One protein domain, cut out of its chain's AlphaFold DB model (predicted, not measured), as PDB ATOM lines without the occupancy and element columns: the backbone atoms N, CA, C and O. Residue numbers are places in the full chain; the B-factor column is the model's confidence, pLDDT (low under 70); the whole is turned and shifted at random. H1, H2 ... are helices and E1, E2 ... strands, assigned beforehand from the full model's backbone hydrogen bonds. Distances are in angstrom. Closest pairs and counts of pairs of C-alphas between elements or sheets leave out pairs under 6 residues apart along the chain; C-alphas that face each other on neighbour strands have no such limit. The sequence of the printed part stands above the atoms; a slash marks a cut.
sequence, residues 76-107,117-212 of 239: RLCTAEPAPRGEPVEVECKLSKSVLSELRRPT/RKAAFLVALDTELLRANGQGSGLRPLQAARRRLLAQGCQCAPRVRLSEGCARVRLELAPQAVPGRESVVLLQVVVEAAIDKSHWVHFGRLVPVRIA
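Overview. This is residues 76 to 107 and 117 to 212 of the 239 residues of the protein "Hypothetical protein" of Pyrodinium bahamense (UniProt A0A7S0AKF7). A strongly twisted sheet of four strands, E3, E2, E5 and E6, has the two-strand ribbon E1 and E4 face to face with part of it, a small sandwich with the strands at 36 degrees. The short helices H2, H3 and H4 cluster on the side of the large sheet away from that ribbon, and H1 covers one end of E2 and E5. The printed part has 128 residues, in the order E1 H1 E2 H2 H3 H4 E3 E4 E5 E6, with four named helices and six named strands, mixed in class. Both sheets are antiparallel, the large one in the order E3 - E2 - E5 - E6. The whole is compact, with a radius of gyration of the C-alphas of 14.6 A and spans of 48 by 35 by 21 A.

Arrangement. Begin at the inner strands E2, residues 119 to 126, and E5, residues 183 to 192, where N 123 and O 188 are 2.9 A apart. Beside E5 find the edge strand E6, residues 200 to 211, its hairpin partner, with N 187 and O 207 at 2.8 A; E6 bends by 84 degrees at residue 204. Beside E2 is the edge strand E3, residues 160 to 162, with N 122 and O 160 at 2.8 A. In the other sheet, E1, residues 88 to 94, and E4, residues 166 to 172, pair with N 91 and O 169 at 2.9 A. E2 and E4 are near each other, with 5 pairs of C-alphas within 10 A. H1, residues 97 to 104, is on the large sheet at a height of 9.0 A, over E5 and only just over E2, with 3 of its 8 C-alphas; its closest C-alphas to E2 are Leu 103 and Ala 119, 6.4 A. H2, residues 127 to 134, only grazes this sheet, and touches H3, residues 141 to 144, at C-alphas Leu 130 and Pro 141, 5.2 A. H2 also touches H4, residues 148 to 152, at C-alphas Asn 133 and Leu 150, 6.2 A. H3 only grazes the sheet too, while H4 is on it, over none of its strands. Every O i to N i+4 pair is within hydrogen-bond range in H1, H2 and H4; H3 is too short for one.

Along the chain. Find C-alpha 183 at (217.756, 193.790, 102.179); from there E5 runs 26.7 A. E6 spans 26.0 A, ending at C-alpha 211, (213.807, 193.513, 105.328). E2 spans 22.0 A, E4 19.5 A, E1 19.1 A and E3 6.3 A. H1 spans 10.7 A, H2 10.2 A, H4 5.6 A and H3 5.0 A.

Size, cuts and confidence. The C-alphas farthest apart, Pro 106 and Gly 180, are 47.9 A apart. Residues 108 to 116 are not printed; C-alphas 107 and 117 stand 7.8 A apart across this cut. Of the links printed whole, none is long. No printed residue is under 70 in pLDDT.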
ATOM      1  N   ARG A  76     211.318 206.778 114.277       95.81
ATOM      2  CA  ARG A  76     211.252 205.609 115.145       95.81
ATOM      3  C   ARG A  76     210.511 204.500 114.416       95.81
ATOM      4  O   ARG A  76     209.401 204.700 113.935       95.81
ATOM      5  N   LEU A  77     211.133 203.333 114.337       95.75
ATOM      6  CA  LEU A  77     210.516 202.149 113.759       95.75
ATOM      7  C   LEU A  77     209.503 201.561 114.752       95.75
ATOM      8  O   LEU A  77     209.816 201.413 115.936       95.75
ATOM      9  N   CYS A  78     208.293 201.263 114.282       96.12
ATOM     10  CA  CYS A  78     207.232 200.633 115.076       96.12
ATOM     11  C   CYS A  78     207.044 199.148 114.735       96.12
ATOM     12  O   CYS A  78     206.461 198.415 115.530       96.12
ATOM     13  N   THR A  79     207.528 198.708 113.574       94.12
ATOM     14  CA  THR A  79     207.537 197.298 113.162       94.12
ATOM     15  C   THR A  79     208.735 196.564 113.765       94.12
ATOM     16  O   THR A  79     209.805 197.147 113.934       94.12
ATOM     17  N   ALA A  80     208.565 195.281 114.090       92.69
ATOM     18  CA  ALA A  80     209.666 194.423 114.521       92.69
ATOM     19  C   ALA A  80     210.678 194.203 113.382       92.69
ATOM     20  O   ALA A  80     210.305 194.173 112.209       92.69
ATOM     21  N   GLU A  81     211.955 194.029 113.728       91.31
ATOM     22  CA  GLU A  81     213.013 193.741 112.756       91.31
ATOM     23  C   GLU A  81     213.489 192.283 112.844       91.31
ATOM     24  O   GLU A  81     213.657 191.776 113.958       91.31
ATOM     25  N   PRO A  82     213.779 191.625 111.703       93.44
ATOM     26  CA  PRO A  82     213.608 192.121 110.333       93.44
ATOM     27  C   PRO A  82     212.125 192.187 109.926       93.44
ATOM     28  O   PRO A  82     211.342 191.301 110.260       93.44
ATOM     29  N   ALA A  83     211.745 193.227 109.183       94.38
ATOM     30  CA  ALA A  83     210.379 193.362 108.697       94.38
ATOM     31  C   ALA A  83     210.106 192.352 107.564       94.38
ATOM     32  O   ALA A  83     210.963 192.169 106.688       94.38
ATOM     33  N   PRO A  84     208.934 191.697 107.547       93.19
ATOM     34  CA  PRO A  84     208.564 190.767 106.486       93.19
ATOM     35  C   PRO A  84     208.503 191.461 105.119       93.19
ATOM     36  O   PRO A  84     208.059 192.601 104.976       93.19
ATOM     37  N   ARG A  85     208.985 190.766 104.083       91.19
ATOM     38  CA  ARG A  85     209.018 191.297 102.717       91.19
ATOM     39  C   ARG A  85     207.602 191.377 102.148       91.19
ATOM     40  O   ARG A  85     206.870 190.396 102.189       91.19
ATOM     41  N   GLY A  86     207.260 192.516 101.550       91.19
ATOM     42  CA  GLY A  86     205.934 192.750 100.967       91.19
ATOM     43  C   GLY A  86     204.889 193.236 101.971       91.19
ATOM     44  O   GLY A  86     203.803 193.626 101.558       91.19
ATOM     45  N   GLU A  87     205.219 193.281 103.262       93.75
ATOM     46  CA  GLU A  87     204.365 193.895 104.271       93.75
ATOM     47  C   GLU A  87     204.767 195.357 104.524       93.75
ATOM     48  O   GLU A  87     205.948 195.714 104.432       93.75
ATOM     49  N   PRO A  88     203.797 196.232 104.840       96.06
ATOM     50  CA  PRO A  88     204.082 197.627 105.118       96.06
ATOM     51  C   PRO A  88     204.825 197.792 106.448       96.06
ATOM     52  O   PRO A  88     204.420 197.270 107.487       96.06
ATOM     53  N   VAL A  89     205.871 198.611 106.430       97.19
ATOM     54  CA  VAL A  89     206.626 199.003 107.620       97.19
ATOM     55  C   VAL A  89     205.996 200.238 108.249       97.19
ATOM     56  O   VAL A  89     205.751 201.241 107.579       97.19
ATOM     57  N   GLU A  90     205.756 200.188 109.554       97.56
ATOM     58  CA  GLU A  90     205.213 201.298 110.322       97.56
ATOM     59  C   GLU A  90     206.321 202.105 110.982       97.56
ATOM     60  O   GLU A  90     207.200 201.572 111.667       97.56
ATOM     61  N   VAL A  91     206.249 203.418 110.797       97.19
ATOM     62  CA  VAL A  91     207.231 204.365 111.313       97.19
ATOM     63  C   VAL A  91     206.538 205.555 111.945       97.19
ATOM     64  O   VAL A  91     205.610 206.138 111.387       97.19
ATOM     65  N   GLU A  92     207.013 205.935 113.118       96.62
ATOM     66  CA  GLU A  92     206.655 207.173 113.784       96.62
ATOM     67  C   GLU A  92     207.686 208.242 113.405       96.62
ATOM     68  O   GLU A  92     208.896 208.052 113.551       96.62
ATOM     69  N   CYS A  93     207.205 209.365 112.881       96.06
ATOM     70  CA  CYS A  93     208.022 210.483 112.435       96.06
ATOM     71  C   CYS A  93     207.642 211.753 113.188       96.06
ATOM     72  O   CYS A  93     206.500 212.202 113.120       96.06
ATOM     73  N   LYS A  94     208.615 212.380 113.851       94.75
ATOM     74  CA  LYS A  94     208.451 213.661 114.542       94.75
ATOM     75  C   LYS A  94     209.435 214.678 113.982       94.75
ATOM     76  O   LYS A  94     210.643 214.555 114.178       94.75
ATOM     77  N   LEU A  95     208.911 215.693 113.291       94.06
ATOM     78  CA  LEU A  95     209.742 216.758 112.730       94.06
ATOM     79  C   LEU A  95     210.402 217.564 113.848       94.06
ATOM     80  O   LEU A  95     209.748 217.988 114.804       94.06
ATOM     81  N   SER A  96     211.704 217.793 113.716       93.25
ATOM     82  CA  SER A  96     212.444 218.572 114.696       93.25
ATOM     83  C   SER A  96     212.309 220.079 114.484       93.25
ATOM     84  O   SER A  96     211.862 220.545 113.432       93.25
ATOM     85  N   LYS A  97     212.750 220.869 115.472       91.94
ATOM     86  CA  LYS A  97     212.765 222.339 115.366       91.94
ATOM     87  C   LYS A  97     213.585 222.806 114.160       91.94
ATOM     88  O   LYS A  97     213.202 223.770 113.503       91.94
ATOM     89  N   SER A  98     214.667 222.094 113.843       91.00
ATOM     90  CA  SER A  98     215.530 222.370 112.691       91.00
ATOM     91  C   SER A  98     214.789 222.180 111.367       91.00
ATOM     92  O   SER A  98     214.865 223.048 110.498       91.00
ATOM     93  N   VAL A  99     214.011 221.099 111.235       92.62
ATOM     94  CA  VAL A  99     213.180 220.859 110.044       92.62
ATOM     95  C   VAL A  99     212.103 221.931 109.910       92.62
ATOM     96  O   VAL A  99     211.942 222.513 108.840       92.62
ATOM     97  N   LEU A 100     211.387 222.229 110.999       92.56
ATOM     98  CA  LEU A 100     210.325 223.240 111.003       92.56
ATOM     99  C   LEU A 100     210.861 224.637 110.653       92.56
ATOM    100  O   LEU A 100     210.211 225.386 109.928       92.56
ATOM    101  N   SER A 101     212.059 224.978 111.132       91.06
ATOM    102  CA  SER A 101     212.746 226.220 110.772       91.06
ATOM    103  C   SER A 101     213.096 226.259 109.283       91.06
ATOM    104  O   SER A 101     212.808 227.245 108.604       91.06
ATOM    105  N   GLU A 102     213.637 225.166 108.735       91.12
ATOM    106  CA  GLU A 102     213.988 225.105 107.314       91.12
ATOM    107  C   GLU A 102     212.753 225.179 106.405       91.12
ATOM    108  O   GLU A 102     212.812 225.850 105.375       91.12
ATOM    109  N   LEU A 103     211.624 224.576 106.800       90.50
ATOM    110  CA  LEU A 103     210.344 224.674 106.082       90.50
ATOM    111  C   LEU A 103     209.808 226.110 106.002       90.50
ATOM    112  O   LEU A 103     209.187 226.479 105.006       90.50
ATOM    113  N   ARG A 104     210.054 226.917 107.038       88.94
ATOM    114  CA  ARG A 104     209.643 228.330 107.112       88.94
ATOM    115  C   ARG A 104     210.626 229.268 106.422       88.94
ATOM    116  O   ARG A 104     210.295 230.426 106.176       88.94
ATOM    117  N   ARG A 105     211.838 228.793 106.123       84.69
ATOM    118  CA  ARG A 105     212.887 229.616 105.531       84.69
ATOM    119  C   ARG A 105     212.518 229.989 104.089       84.69
ATOM    120  O   ARG A 105     212.331 229.078 103.275       84.69
ATOM    121  N   PRO A 106     212.486 231.290 103.747       79.12
ATOM    122  CA  PRO A 106     212.177 231.733 102.395       79.12
ATOM    123  C   PRO A 106     213.207 231.193 101.397       79.12
ATOM    124  O   PRO A 106     214.400 231.106 101.692       79.12
ATOM    125  N   THR A 107     212.732 230.815 100.215       73.25
ATOM    126  CA  THR A 107     213.523 230.264  99.103       73.25
ATOM    127  C   THR A 107     214.192 231.342  98.245       73.25
ATOM    128  O   THR A 107     214.863 231.007  97.279       73.25
ATOM    129  N   ARG A 117     206.429 226.975  98.740       79.75
ATOM    130  CA  ARG A 117     206.790 226.499 100.073       79.75
ATOM    131  C   ARG A 117     207.519 225.168  99.992       79.75
ATOM    132  O   ARG A 117     207.133 224.259  99.260       79.75
ATOM    133  N   LYS A 118     208.556 225.038 100.813       90.69
ATOM    134  CA  LYS A 118     209.246 223.768 101.017       90.69
ATOM    135  C   LYS A 118     208.311 222.752 101.668       90.69
ATOM    136  O   LYS A 118     207.383 223.112 102.396       90.69
ATOM    137  N   ALA A 119     208.574 221.479 101.422       92.38
ATOM    138  CA  ALA A 119     207.858 220.379 102.046       92.38
ATOM    139  C   ALA A 119     208.850 219.349 102.588       92.38
ATOM    140  O   ALA A 119     209.911 219.123 102.007       92.38
ATOM    141  N   ALA A 120     208.492 218.746 103.721       94.38
ATOM    142  CA  ALA A 120     209.245 217.657 104.315       94.38
ATOM    143  C   ALA A 120     208.702 216.328 103.792       94.38
ATOM    144  O   ALA A 120     207.487 216.141 103.675       94.38
ATOM    145  N   PHE A 121     209.606 215.404 103.508       95.62
ATOM    146  CA  PHE A 121     209.293 214.072 103.025       95.62
ATOM    147  C   PHE A 121     210.087 213.034 103.800       95.62
ATOM    148  O   PHE A 121     211.252 213.249 104.135       95.62
ATOM    149  N   LEU A 122     209.457 211.892 104.032       96.81
ATOM    150  CA  LEU A 122     210.134 210.660 104.381       96.81
ATOM    151  C   LEU A 122     210.459 209.909 103.091       96.81
ATOM    152  O   LEU A 122     209.572 209.658 102.270       96.81
ATOM    153  N   VAL A 123     211.732 209.572 102.918       97.12
ATOM    154  CA  VAL A 123     212.221 208.776 101.793       97.12
ATOM    155  C   VAL A 123     212.806 207.466 102.296       97.12
ATOM    156  O   VAL A 123     213.416 207.421 103.367       97.12
ATOM    157  N   ALA A 124     212.620 206.414 101.504       98.06
ATOM    158  CA  ALA A 124     213.182 205.094 101.735       98.06
ATOM    159  C   ALA A 124     214.147 204.768 100.594       98.06
ATOM    160  O   ALA A 124     213.748 204.761  99.429       98.06
ATOM    161  N   LEU A 125     215.417 204.561 100.932       98.12
ATOM    162  CA  LEU A 125     216.503 204.385  99.975       98.12
ATOM    163  C   LEU A 125     217.075 202.976 100.081       98.12
ATOM    164  O   LEU A 125     217.457 202.538 101.163       98.12
ATOM    165  N   ASP A 126     217.187 202.288  98.957       97.75
ATOM    166  CA  ASP A 126     217.794 200.968  98.895       97.75
ATOM    167  C   ASP A 126     219.319 201.059  99.028       97.75
ATOM    168  O   ASP A 126     219.994 201.758  98.267       97.75
ATOM    169  N   THR A 127     219.878 200.335  99.997       97.38
ATOM    170  CA  THR A 127     221.324 200.314 100.244       97.38
ATOM    171  C   THR A 127     222.101 199.653  99.105       97.38
ATOM    172  O   THR A 127     223.235 200.055  98.841       97.38
ATOM    173  N   GLU A 128     221.521 198.663  98.427       96.00
ATOM    174  CA  GLU A 128     222.149 197.963  97.304       96.00
ATOM    175  C   GLU A 128     222.215 198.872  96.073       96.00
ATOM    176  O   GLU A 128     223.292 199.029  95.494       96.00
ATOM    177  N   LEU A 129     221.123 199.578  95.751       96.38
ATOM    178  CA  LEU A 129     221.119 200.580  94.676       96.38
ATOM    179  C   LEU A 129     222.075 201.737  94.979       96.38
ATOM    180  O   LEU A 129     222.833 202.158  94.109       96.38
ATOM    181  N   LEU A 130     222.109 202.219  96.227       96.50
ATOM    182  CA  LEU A 130     223.060 203.256  96.642       96.50
ATOM    183  C   LEU A 130     224.512 202.796  96.501       96.50
ATOM    184  O   LEU A 130     225.378 203.601  96.159       96.50
ATOM    185  N   ARG A 131     224.795 201.520  96.784       95.25
ATOM    186  CA  ARG A 131     226.132 200.948  96.609       95.25
ATOM    187  C   ARG A 131     226.502 200.867  95.134       95.25
ATOM    188  O   ARG A 131     227.603 201.284  94.791       95.25
ATOM    189  N   ALA A 132     225.591 200.383  94.292       94.06
ATOM    190  CA  ALA A 132     225.794 200.291  92.850       94.06
ATOM    191  C   ALA A 132     226.013 201.680  92.223       94.06
ATOM    192  O   ALA A 132     227.000 201.892  91.529       94.06
ATOM    193  N   ASN A 133     225.177 202.665  92.560       93.19
ATOM    194  CA  ASN A 133     225.304 204.034  92.043       93.19
ATOM    195  C   ASN A 133     226.517 204.787  92.615       93.19
ATOM    196  O   ASN A 133     227.006 205.738  92.012       93.19
ATOM    197  N   GLY A 134     227.001 204.391  93.795       89.62
ATOM    198  CA  GLY A 134     228.235 204.915  94.385       89.62
ATOM    199  C   GLY A 134     229.508 204.240  93.863       89.62
ATOM    200  O   GLY A 134     230.610 204.732  94.139       89.62
ATOM    201  N   GLN A 135     229.381 203.128  93.131       86.44
ATOM    202  CA  GLN A 135     230.500 202.357  92.601       86.44
ATOM    203  C   GLN A 135     231.268 203.216  91.586       86.44
ATOM    204  O   GLN A 135     230.704 203.722  90.625       86.44
ATOM    205  N   GLY A 136     232.555 203.454  91.851       84.88
ATOM    206  CA  GLY A 136     233.407 204.366  91.070       84.88
ATOM    207  C   GLY A 136     233.643 205.736  91.716       84.88
ATOM    208  O   GLY A 136     234.688 206.336  91.497       84.88
ATOM    209  N   SER A 137     232.755 206.195  92.605       86.56
ATOM    210  CA  SER A 137     232.948 207.451  93.357       86.56
ATOM    211  C   SER A 137     233.606 207.259  94.732       86.56
ATOM    212  O   SER A 137     233.857 208.232  95.440       86.56
ATOM    213  N   GLY A 138     233.828 206.010  95.158       90.38
ATOM    214  CA  GLY A 138     234.376 205.679  96.484       90.38
ATOM    215  C   GLY A 138     233.443 206.013  97.659       90.38
ATOM    216  O   GLY A 138     233.869 206.000  98.814       90.38
ATOM    217  N   LEU A 139     232.173 206.326  97.387       91.50
ATOM    218  CA  LEU A 139     231.205 206.724  98.405       91.50
ATOM    219  C   LEU A 139     230.564 205.504  99.058       91.50
ATOM    220  O   LEU A 139     230.071 204.598  98.388       91.50
ATOM    221  N   ARG A 140     230.491 205.515 100.391       94.06
ATOM    222  CA  ARG A 140     229.710 204.518 101.138       94.06
ATOM    223  C   ARG A 140     228.206 204.790 100.971       94.06
ATOM    224  O   ARG A 140     227.836 205.959 100.838       94.06
ATOM    225  N   PRO A 141     227.315 203.786 101.100       94.31
ATOM    226  CA  PRO A 141     225.869 203.986 100.949       94.31
ATOM    227  C   PRO A 141     225.296 205.115 101.818       94.31
ATOM    228  O   PRO A 141     224.510 205.923 101.342       94.31
ATOM    229  N   LEU A 142     225.769 205.261 103.063       93.56
ATOM    230  CA  LEU A 142     225.364 206.358 103.957       93.56
ATOM    231  C   LEU A 142     225.760 207.753 103.440       93.56
ATOM    232  O   LEU A 142     225.070 208.733 103.712       93.56
ATOM    233  N   GLN A 143     226.883 207.861 102.724       93.19
ATOM    234  CA  GLN A 143     227.332 209.112 102.110       93.19
ATOM    235  C   GLN A 143     226.565 209.379 100.812       93.19
ATOM    236  O   GLN A 143     226.132 210.509 100.588       93.19
ATOM    237  N   ALA A 144     226.354 208.344  99.993       94.06
ATOM    238  CA  ALA A 144     225.558 208.424  98.773       94.06
ATOM    239  C   ALA A 144     224.106 208.831  99.074       94.06
ATOM    240  O   ALA A 144     223.575 209.718  98.411       94.06
ATOM    241  N   ALA A 145     223.517 208.300 100.150       94.25
ATOM    242  CA  ALA A 145     222.173 208.638 100.622       94.25
ATOM    243  C   ALA A 145     221.975 210.135 100.911       94.25
ATOM    244  O   ALA A 145     220.859 210.627 100.873       94.25
ATOM    245  N   ARG A 146     223.048 210.882 101.201       91.88
ATOM    246  CA  ARG A 146     222.983 212.330 101.465       91.88
ATOM    247  C   ARG A 146     223.058 213.179 100.191       91.88
ATOM    248  O   ARG A 146     222.802 214.382 100.250       91.88
ATOM    249  N   ARG A 147     223.398 212.582  99.042       91.06
ATOM    250  CA  ARG A 147     223.546 213.263  97.747       91.06
ATOM    251  C   ARG A 147     222.330 212.999  96.866       91.06
ATOM    252  O   ARG A 147     222.059 211.854  96.518       91.06
ATOM    253  N   ARG A 148     221.631 214.062  96.455       90.62
ATOM    254  CA  ARG A 148     220.342 213.957  95.749       90.62
ATOM    255  C   ARG A 148     220.422 213.148  94.476       90.62
ATOM    256  O   ARG A 148     219.634 212.232  94.296       90.62
ATOM    257  N   LEU A 149     221.396 213.485  93.637       91.00
ATOM    258  CA  LEU A 149     221.563 212.876  92.323       91.00
ATOM    259  C   LEU A 149     221.745 211.358  92.417       91.00
ATOM    260  O   LEU A 149     221.200 210.628  91.601       91.00
ATOM    261  N   LEU A 150     222.443 210.881  93.453       92.38
ATOM    262  CA  LEU A 150     222.647 209.450  93.667       92.38
ATOM    263  C   LEU A 150     221.410 208.789  94.274       92.38
ATOM    264  O   LEU A 150     220.977 207.729  93.834       92.38
ATOM    265  N   ALA A 151     220.830 209.414  95.290       93.25
ATOM    266  CA  ALA A 151     219.782 208.793  96.079       93.25
ATOM    267  C   ALA A 151     218.385 208.882  95.444       93.25
ATOM    268  O   ALA A 151     217.540 208.039  95.728       93.25
ATOM    269  N   GLN A 152     218.133 209.842  94.549       92.06
ATOM    270  CA  GLN A 152     216.852 209.963  93.849       92.06
ATOM    271  C   GLN A 152     216.510 208.696  93.051       92.06
ATOM    272  O   GLN A 152     215.368 208.246  93.109       92.06
ATOM    273  N   GLY A 153     217.494 208.097  92.374       93.44
ATOM    274  CA  GLY A 153     217.334 206.837  91.638       93.44
ATOM    275  C   GLY A 153     217.356 205.575  92.508       93.44
ATOM    276  O   GLY A 153     217.170 204.485  91.985       93.44
ATOM    277  N   CYS A 154     217.582 205.704  93.819       96.94
ATOM    278  CA  CYS A 154     217.668 204.574  94.750       96.94
ATOM    279  C   CYS A 154     216.419 204.424  95.628       96.94
ATOM    280  O   CYS A 154     216.453 203.688  96.612       96.94
ATOM    281  N   GLN A 155     215.342 205.160  95.348       96.81
ATOM    282  CA  GLN A 155     214.127 205.088  96.156       96.81
ATOM    283  C   GLN A 155     213.413 203.754  95.933       96.81
ATOM    284  O   GLN A 155     213.100 203.400  94.800       96.81
ATOM    285  N   CYS A 156     213.120 203.045  97.019       97.12
ATOM    286  CA  CYS A 156     212.423 201.756  96.986       97.12
ATOM    287  C   CYS A 156     210.991 201.827  97.534       97.12
ATOM    288  O   CYS A 156     210.388 200.796  97.815       97.12
ATOM    289  N   ALA A 157     210.464 203.035  97.746       97.25
ATOM    290  CA  ALA A 157     209.080 203.276  98.140       97.25
ATOM    291  C   ALA A 157     208.627 204.673  97.685       97.25
ATOM    292  O   ALA A 157     209.470 205.565  97.518       97.25
ATOM    293  N   PRO A 158     207.312 204.907  97.530       96.06
ATOM    294  CA  PRO A 158     206.775 206.246  97.331       96.06
ATOM    295  C   PRO A 158     207.171 207.189  98.473       96.06
ATOM    296  O   PRO A 158     207.140 206.830  99.651       96.06
ATOM    297  N   ARG A 159     207.519 208.431  98.127       94.75
ATOM    298  CA  ARG A 159     207.847 209.462  99.120       94.75
ATOM    299  C   ARG A 159     206.596 209.854  99.889       94.75
ATOM    300  O   ARG A 159     205.588 210.209  99.278       94.75
ATOM    301  N   VAL A 160     206.688 209.892 101.211       95.56
ATOM    302  CA  VAL A 160     205.564 210.308 102.053       95.56
ATOM    303  C   VAL A 160     205.774 211.733 102.523       95.56
ATOM    304  O   VAL A 160     206.781 212.043 103.156       95.56
ATOM    305  N   ARG A 161     204.824 212.618 102.220       94.94
ATOM    306  CA  ARG A 161     204.846 213.998 102.712       94.94
ATOM    307  C   ARG A 161     204.545 214.019 104.208       94.94
ATOM    308  O   ARG A 161     203.537 213.473 104.642       94.94
ATOM    309  N   LEU A 162     205.397 214.688 104.975       94.62
ATOM    310  CA  LEU A 162     205.247 214.846 106.419       94.62
ATOM    311  C   LEU A 162     204.564 216.181 106.736       94.62
ATOM    312  O   LEU A 162     204.879 217.213 106.135       94.62
ATOM    313  N   SER A 163     203.625 216.156 107.678       90.69
ATOM    314  CA  SER A 163     202.976 217.343 108.238       90.69
ATOM    315  C   SER A 163     203.682 217.813 109.510       90.69
ATOM    316  O   SER A 163     204.485 217.090 110.102       90.69
ATOM    317  N   GLU A 164     203.374 219.032 109.955       86.38
ATOM    318  CA  GLU A 164     203.803 219.498 111.274       86.38
ATOM    319  C   GLU A 164     203.143 218.625 112.358       86.38
ATOM    320  O   GLU A 164     201.923 218.472 112.372       86.38
ATOM    321  N   GLY A 165     203.946 218.014 113.234       84.19
ATOM    322  CA  GLY A 165     203.472 217.120 114.294       84.19
ATOM    323  C   GLY A 165     204.191 215.771 114.327       84.19
ATOM    324  O   GLY A 165     205.217 215.577 113.671       84.19
ATOM    325  N   CYS A 166     203.660 214.854 115.139       84.56
ATOM    326  CA  CYS A 166     204.039 213.446 115.089       84.56
ATOM    327  C   CYS A 166     203.101 212.721 114.119       84.56
ATOM    328  O   CYS A 166     201.884 212.804 114.270       84.56
ATOM    329  N   ALA A 167     203.661 212.037 113.128       89.69
ATOM    330  CA  ALA A 167     202.916 211.280 112.136       89.69
ATOM    331  C   ALA A 167     203.324 209.807 112.195       89.69
ATOM    332  O   ALA A 167     204.511 209.490 112.135       89.69
ATOM    333  N   ARG A 168     202.339 208.908 112.267       95.38
ATOM    334  CA  ARG A 168     202.551 207.476 112.046       95.38
ATOM    335  C   ARG A 168     202.269 207.173 110.580       95.38
ATOM    336  O   ARG A 168     201.195 207.490 110.077       95.38
ATOM    337  N   VAL A 169     203.253 206.606 109.896       95.25
ATOM    338  CA  VAL A 169     203.239 206.368 108.453       95.25
ATOM    339  C   VAL A 169     203.427 204.881 108.192       95.25
ATOM    340  O   VAL A 169     204.214 204.228 108.874       95.25
ATOM    341  N   ARG A 170     202.716 204.354 107.192       96.62
ATOM    342  CA  ARG A 170     202.902 202.997 106.668       96.62
ATOM    343  C   ARG A 170     203.652 203.097 105.341       96.62
ATOM    344  O   ARG A 170     203.243 203.860 104.469       96.62
ATOM    345  N   LEU A 171     204.761 202.378 105.218       96.94
ATOM    346  CA  LEU A 171     205.635 202.379 104.050       96.94
ATOM    347  C   LEU A 171     205.656 200.997 103.410       96.94
ATOM    348  O   LEU A 171     206.126 200.039 104.017       96.94
ATOM    349  N   GLU A 172     205.208 200.901 102.166       96.62
ATOM    350  CA  GLU A 172     205.386 199.699 101.351       96.62
ATOM    351  C   GLU A 172     206.789 199.724 100.740       96.62
ATOM    352  O   GLU A 172     207.076 200.503  99.829       96.62
ATOM    353  N   LEU A 173     207.691 198.916 101.301       96.75
ATOM    354  CA  LEU A 173     209.089 198.872 100.885       96.75
ATOM    355  C   LEU A 173     209.301 197.765  99.850       96.75
ATOM    356  O   LEU A 173     209.042 196.593 100.116       96.75
ATOM    357  N   ALA A 174     209.849 198.133  98.694       95.75
ATOM    358  CA  ALA A 174     210.185 197.218  97.609       95.75
ATOM    359  C   ALA A 174     211.689 197.270  97.271       95.75
ATOM    360  O   ALA A 174     212.056 197.668  96.162       95.75
ATOM    361  N   PRO A 175     212.592 196.911  98.208       95.94
ATOM    362  CA  PRO A 175     214.020 196.882  97.915       95.94
ATOM    363  C   PRO A 175     214.362 195.779  96.906       95.94
ATOM    364  O   PRO A 175     213.691 194.740  96.825       95.94
ATOM    365  N   GLN A 176     215.456 195.968  96.178       93.94
ATOM    366  CA  GLN A 176     216.034 194.998  95.268       93.94
ATOM    367  C   GLN A 176     216.259 193.668  95.999       93.94
ATOM    368  O   GLN A 176     216.869 193.594  97.071       93.94
ATOM    369  N   ALA A 177     215.698 192.599  95.433       87.62
ATOM    370  CA  ALA A 177     215.876 191.255  95.958       87.62
ATOM    371  C   ALA A 177     217.312 190.795  95.718       87.62
ATOM    372  O   ALA A 177     217.767 190.748  94.576       87.62
ATOM    373  N   VAL A 178     217.987 190.394  96.790       87.75
ATOM    374  CA  VAL A 178     219.235 189.641  96.702       87.75
ATOM    375  C   VAL A 178     218.955 188.243  97.258       87.75
ATOM    376  O   VAL A 178     218.561 188.129  98.421       87.75
ATOM    377  N   PRO A 179     219.088 187.175  96.451       87.06
ATOM    378  CA  PRO A 179     218.797 185.817  96.896       87.06
ATOM    379  C   PRO A 179     219.563 185.450  98.170       87.06
ATOM    380  O   PRO A 179     220.769 185.685  98.271       87.06
ATOM    381  N   GLY A 180     218.851 184.887  99.149       86.69
ATOM    382  CA  GLY A 180     219.439 184.421 100.409       86.69
ATOM    383  C   GLY A 180     219.992 185.522 101.319       86.69
ATOM    384  O   GLY A 180     220.689 185.208 102.281       86.69
ATOM    385  N   ARG A 181     219.717 186.803 101.035       91.50
ATOM    386  CA  ARG A 181     220.165 187.928 101.861       91.50
ATOM    387  C   ARG A 181     219.005 188.833 102.237       91.50
ATOM    388  O   ARG A 181     218.108 189.093 101.440       91.50
ATOM    389  N   GLU A 182     219.056 189.323 103.467       93.62
ATOM    390  CA  GLU A 182     218.206 190.425 103.899       93.62
ATOM    391  C   GLU A 182     218.575 191.692 103.129       93.62
ATOM    392  O   GLU A 182     219.754 191.975 102.889       93.62
ATOM    393  N   SER A 183     217.561 192.471 102.771       95.25
ATOM    394  CA  SER A 183     217.756 193.790 102.179       95.25
ATOM    395  C   SER A 183     217.803 194.840 103.287       95.25
ATOM    396  O   SER A 183     217.079 194.745 104.277       95.25
ATOM    397  N   VAL A 184     218.631 195.872 103.121       97.00
ATOM    398  CA  VAL A 184     218.679 197.010 104.051       97.00
ATOM    399  C   VAL A 184     218.178 198.258 103.344       97.00
ATOM    400  O   VAL A 184     218.712 198.656 102.308       97.00
ATOM    401  N   VAL A 185     217.184 198.906 103.938       97.81
ATOM    402  CA  VAL A 185     216.631 200.181 103.473       97.81
ATOM    403  C   VAL A 185     217.035 201.279 104.447       97.81
ATOM    404  O   VAL A 185     216.981 201.094 105.657       97.81
ATOM    405  N   LEU A 186     217.448 202.433 103.939       97.94
ATOM    406  CA  LEU A 186     217.744 203.612 104.741       97.94
ATOM    407  C   LEU A 186     216.562 204.577 104.689       97.94
ATOM    408  O   LEU A 186     216.211 205.082 103.623       97.94
ATOM    409  N   LEU A 187     215.981 204.872 105.847       97.56
ATOM    410  CA  LEU A 187     214.961 205.901 105.994       97.56
ATOM    411  C   LEU A 187     215.598 207.251 106.322       97.56
ATOM    412  O   LEU A 187     216.499 207.345 107.164       97.56
ATOM    413  N   GLN A 188     215.109 208.307 105.674       95.62
ATOM    414  CA  GLN A 188     215.606 209.667 105.855       95.62
ATOM    415  C   GLN A 188     214.486 210.698 105.749       95.62
ATOM    416  O   GLN A 188     213.626 210.602 104.875       95.62
ATOM    417  N   VAL A 189     214.537 211.729 106.595       95.44
ATOM    418  CA  VAL A 189     213.721 212.932 106.406       95.44
ATOM    419  C   VAL A 189     214.497 213.923 105.550       95.44
ATOM    420  O   VAL A 189     215.638 214.274 105.864       95.44
ATOM    421  N   VAL A 190     213.860 214.401 104.488       94.94
ATOM    422  CA  VAL A 190     214.404 215.418 103.589       94.94
ATOM    423  C   VAL A 190     213.427 216.578 103.443       94.94
ATOM    424  O   VAL A 190     212.215 216.385 103.468       94.94
ATOM    425  N   VAL A 191     213.951 217.785 103.279       93.50
ATOM    426  CA  VAL A 191     213.188 218.977 102.906       93.50
ATOM    427  C   VAL A 191     213.557 219.345 101.477       93.50
ATOM    428  O   VAL A 191     214.736 219.498 101.166       93.50
ATOM    429  N   GLU A 192     212.556 219.481 100.617       91.06
ATOM    430  CA  GLU A 192     212.706 219.859  99.206       91.06
ATOM    431  C   GLU A 192     211.872 221.121  98.945       91.06
ATOM    432  O   GLU A 192     210.791 221.290  99.526       91.06
ATOM    433  N   ALA A 193     212.361 222.027  98.093       85.00
ATOM    434  CA  ALA A 193     211.543 223.137  97.617       85.00
ATOM    435  C   ALA A 193     210.525 222.635  96.581       85.00
ATOM    436  O   ALA A 193     210.820 221.768  95.763       85.00
ATOM    437  N   ALA A 194     209.302 223.163  96.621       77.31
ATOM    438  CA  ALA A 194     208.232 222.684  95.747       77.31
ATOM    439  C   ALA A 194     208.478 222.998  94.258       77.31
ATOM    440  O   ALA A 194     208.159 222.167  93.403       77.31
ATOM    441  N   ILE A 195     209.070 224.162  93.967       74.69
ATOM    442  CA  ILE A 195     209.438 224.586  92.607       74.69
ATOM    443  C   ILE A 195     210.823 224.067  92.258       74.69
ATOM    444  O   ILE A 195     210.978 223.251  91.349       74.69
ATOM    445  N   ASP A 196     211.826 224.534  93.000       76.38
ATOM    446  CA  ASP A 196     213.202 224.146  92.758       76.38
ATOM    447  C   ASP A 196     213.498 222.815  93.438       76.38
ATOM    448  O   ASP A 196     214.098 222.718  94.510       76.38
ATOM    449  N   LYS A 197     213.048 221.759  92.770       79.38
ATOM    450  CA  LYS A 197     213.317 220.401  93.207       79.38
ATOM    451  C   LYS A 197     214.821 220.152  93.279       79.38
ATOM    452  O   LYS A 197     215.194 219.264  94.019       79.38
ATOM    453  N   SER A 198     215.689 220.918  92.595       74.12
ATOM    454  CA  SER A 198     217.137 220.662  92.485       74.12
ATOM    455  C   SER A 198     217.834 220.415  93.832       74.12
ATOM    456  O   SER A 198     218.726 219.563  93.912       74.12
ATOM    457  N   HIS A 199     217.362 221.067  94.898       79.62
ATOM    458  CA  HIS A 199     217.931 220.985  96.232       79.62
ATOM    459  C   HIS A 199     217.078 220.164  97.203       79.62
ATOM    460  O   HIS A 199     215.912 220.460  97.466       79.62
ATOM    461  N   TRP A 200     217.726 219.180  97.832       87.75
ATOM    462  CA  TRP A 200     217.207 218.516  99.021       87.75
ATOM    463  C   TRP A 200     218.109 218.785 100.232       87.75
ATOM    464  O   TRP A 200     219.332 218.868 100.120       87.75
ATOM    465  N   VAL A 201     217.526 218.949 101.410       91.19
ATOM    466  CA  VAL A 201     218.279 219.077 102.663       91.19
ATOM    467  C   VAL A 201     217.863 217.928 103.555       91.19
ATOM    468  O   VAL A 201     216.686 217.785 103.869       91.19
ATOM    469  N   HIS A 202     218.812 217.084 103.939       91.44
ATOM    470  CA  HIS A 202     218.538 215.962 104.825       91.44
ATOM    471  C   HIS A 202     218.631 216.381 106.291       91.44
ATOM    472  O   HIS A 202     219.460 217.213 106.658       91.44
ATOM    473  N   PHE A 203     217.814 215.757 107.133       92.44
ATOM    474  CA  PHE A 203     217.769 216.026 108.565       92.44
ATOM    475  C   PHE A 203     217.867 214.735 109.381       92.44
ATOM    476  O   PHE A 203     217.357 213.686 108.984       92.44
ATOM    477  N   GLY A 204     218.507 214.840 110.549       90.69
ATOM    478  CA  GLY A 204     218.676 213.761 111.525       90.69
ATOM    479  C   GLY A 204     219.506 212.571 111.043       90.69
ATOM    480  O   GLY A 204     220.297 212.648 110.098       90.69
ATOM    481  N   ARG A 205     219.359 211.455 111.763       91.69
ATOM    482  CA  ARG A 205     220.074 210.204 111.495       91.69
ATOM    483  C   ARG A 205     219.353 209.382 110.418       91.69
ATOM    484  O   ARG A 205     218.133 209.276 110.431       91.69
ATOM    485  N   LEU A 206     220.135 208.755 109.536       93.94
ATOM    486  CA  LEU A 206     219.659 207.696 108.640       93.94
ATOM    487  C   LEU A 206     219.310 206.457 109.468       93.94
ATOM    488  O   LEU A 206     220.182 205.924 110.162       93.94
ATOM    489  N   VAL A 207     218.059 206.011 109.397       95.69
ATOM    490  CA  VAL A 207     217.590 204.833 110.136       95.69
ATOM    491  C   VAL A 207     217.623 203.622 109.205       95.69
ATOM    492  O   VAL A 207     216.884 203.617 108.221       95.69
ATOM    493  N   PRO A 208     218.488 202.623 109.458       96.81
ATOM    494  CA  PRO A 208     218.453 201.377 108.709       96.81
ATOM    495  C   PRO A 208     217.226 200.560 109.122       96.81
ATOM    496  O   PRO A 208     216.906 200.496 110.304       96.81
ATOM    497  N   VAL A 209     216.575 199.941 108.144       97.19
ATOM    498  CA  VAL A 209     215.488 198.980 108.325       97.19
ATOM    499  C   VAL A 209     215.876 197.701 107.601       97.19
ATOM    500  O   VAL A 209     216.170 197.730 106.400       97.19
ATOM    501  N   ARG A 210     215.905 196.584 108.328       96.94
ATOM    502  CA  ARG A 210     216.189 195.259 107.759       96.94
ATOM    503  C   ARG A 210     214.900 194.639 107.242       96.94
ATOM    504  O   ARG A 210     213.924 194.541 107.979       96.94
ATOM    505  N   ILE A 211     214.912 194.209 105.986       96.38
ATOM    506  CA  ILE A 211     213.807 193.513 105.328       96.38
ATOM    507  C   ILE A 211     214.218 192.062 105.129       96.38
ATOM    508  O   ILE A 211     215.302 191.787 104.608       96.38
ATOM    509  N   ALA A 212     213.345 191.146 105.541       94.38
ATOM    510  CA  ALA A 212     213.565 189.719 105.412       94.38
ATOM    511  C   ALA A 212     213.927 189.344 103.967       94.38
ATOM    512  O   ALA A 212     213.423 189.924 102.995       94.38
TER     513      ALA A 212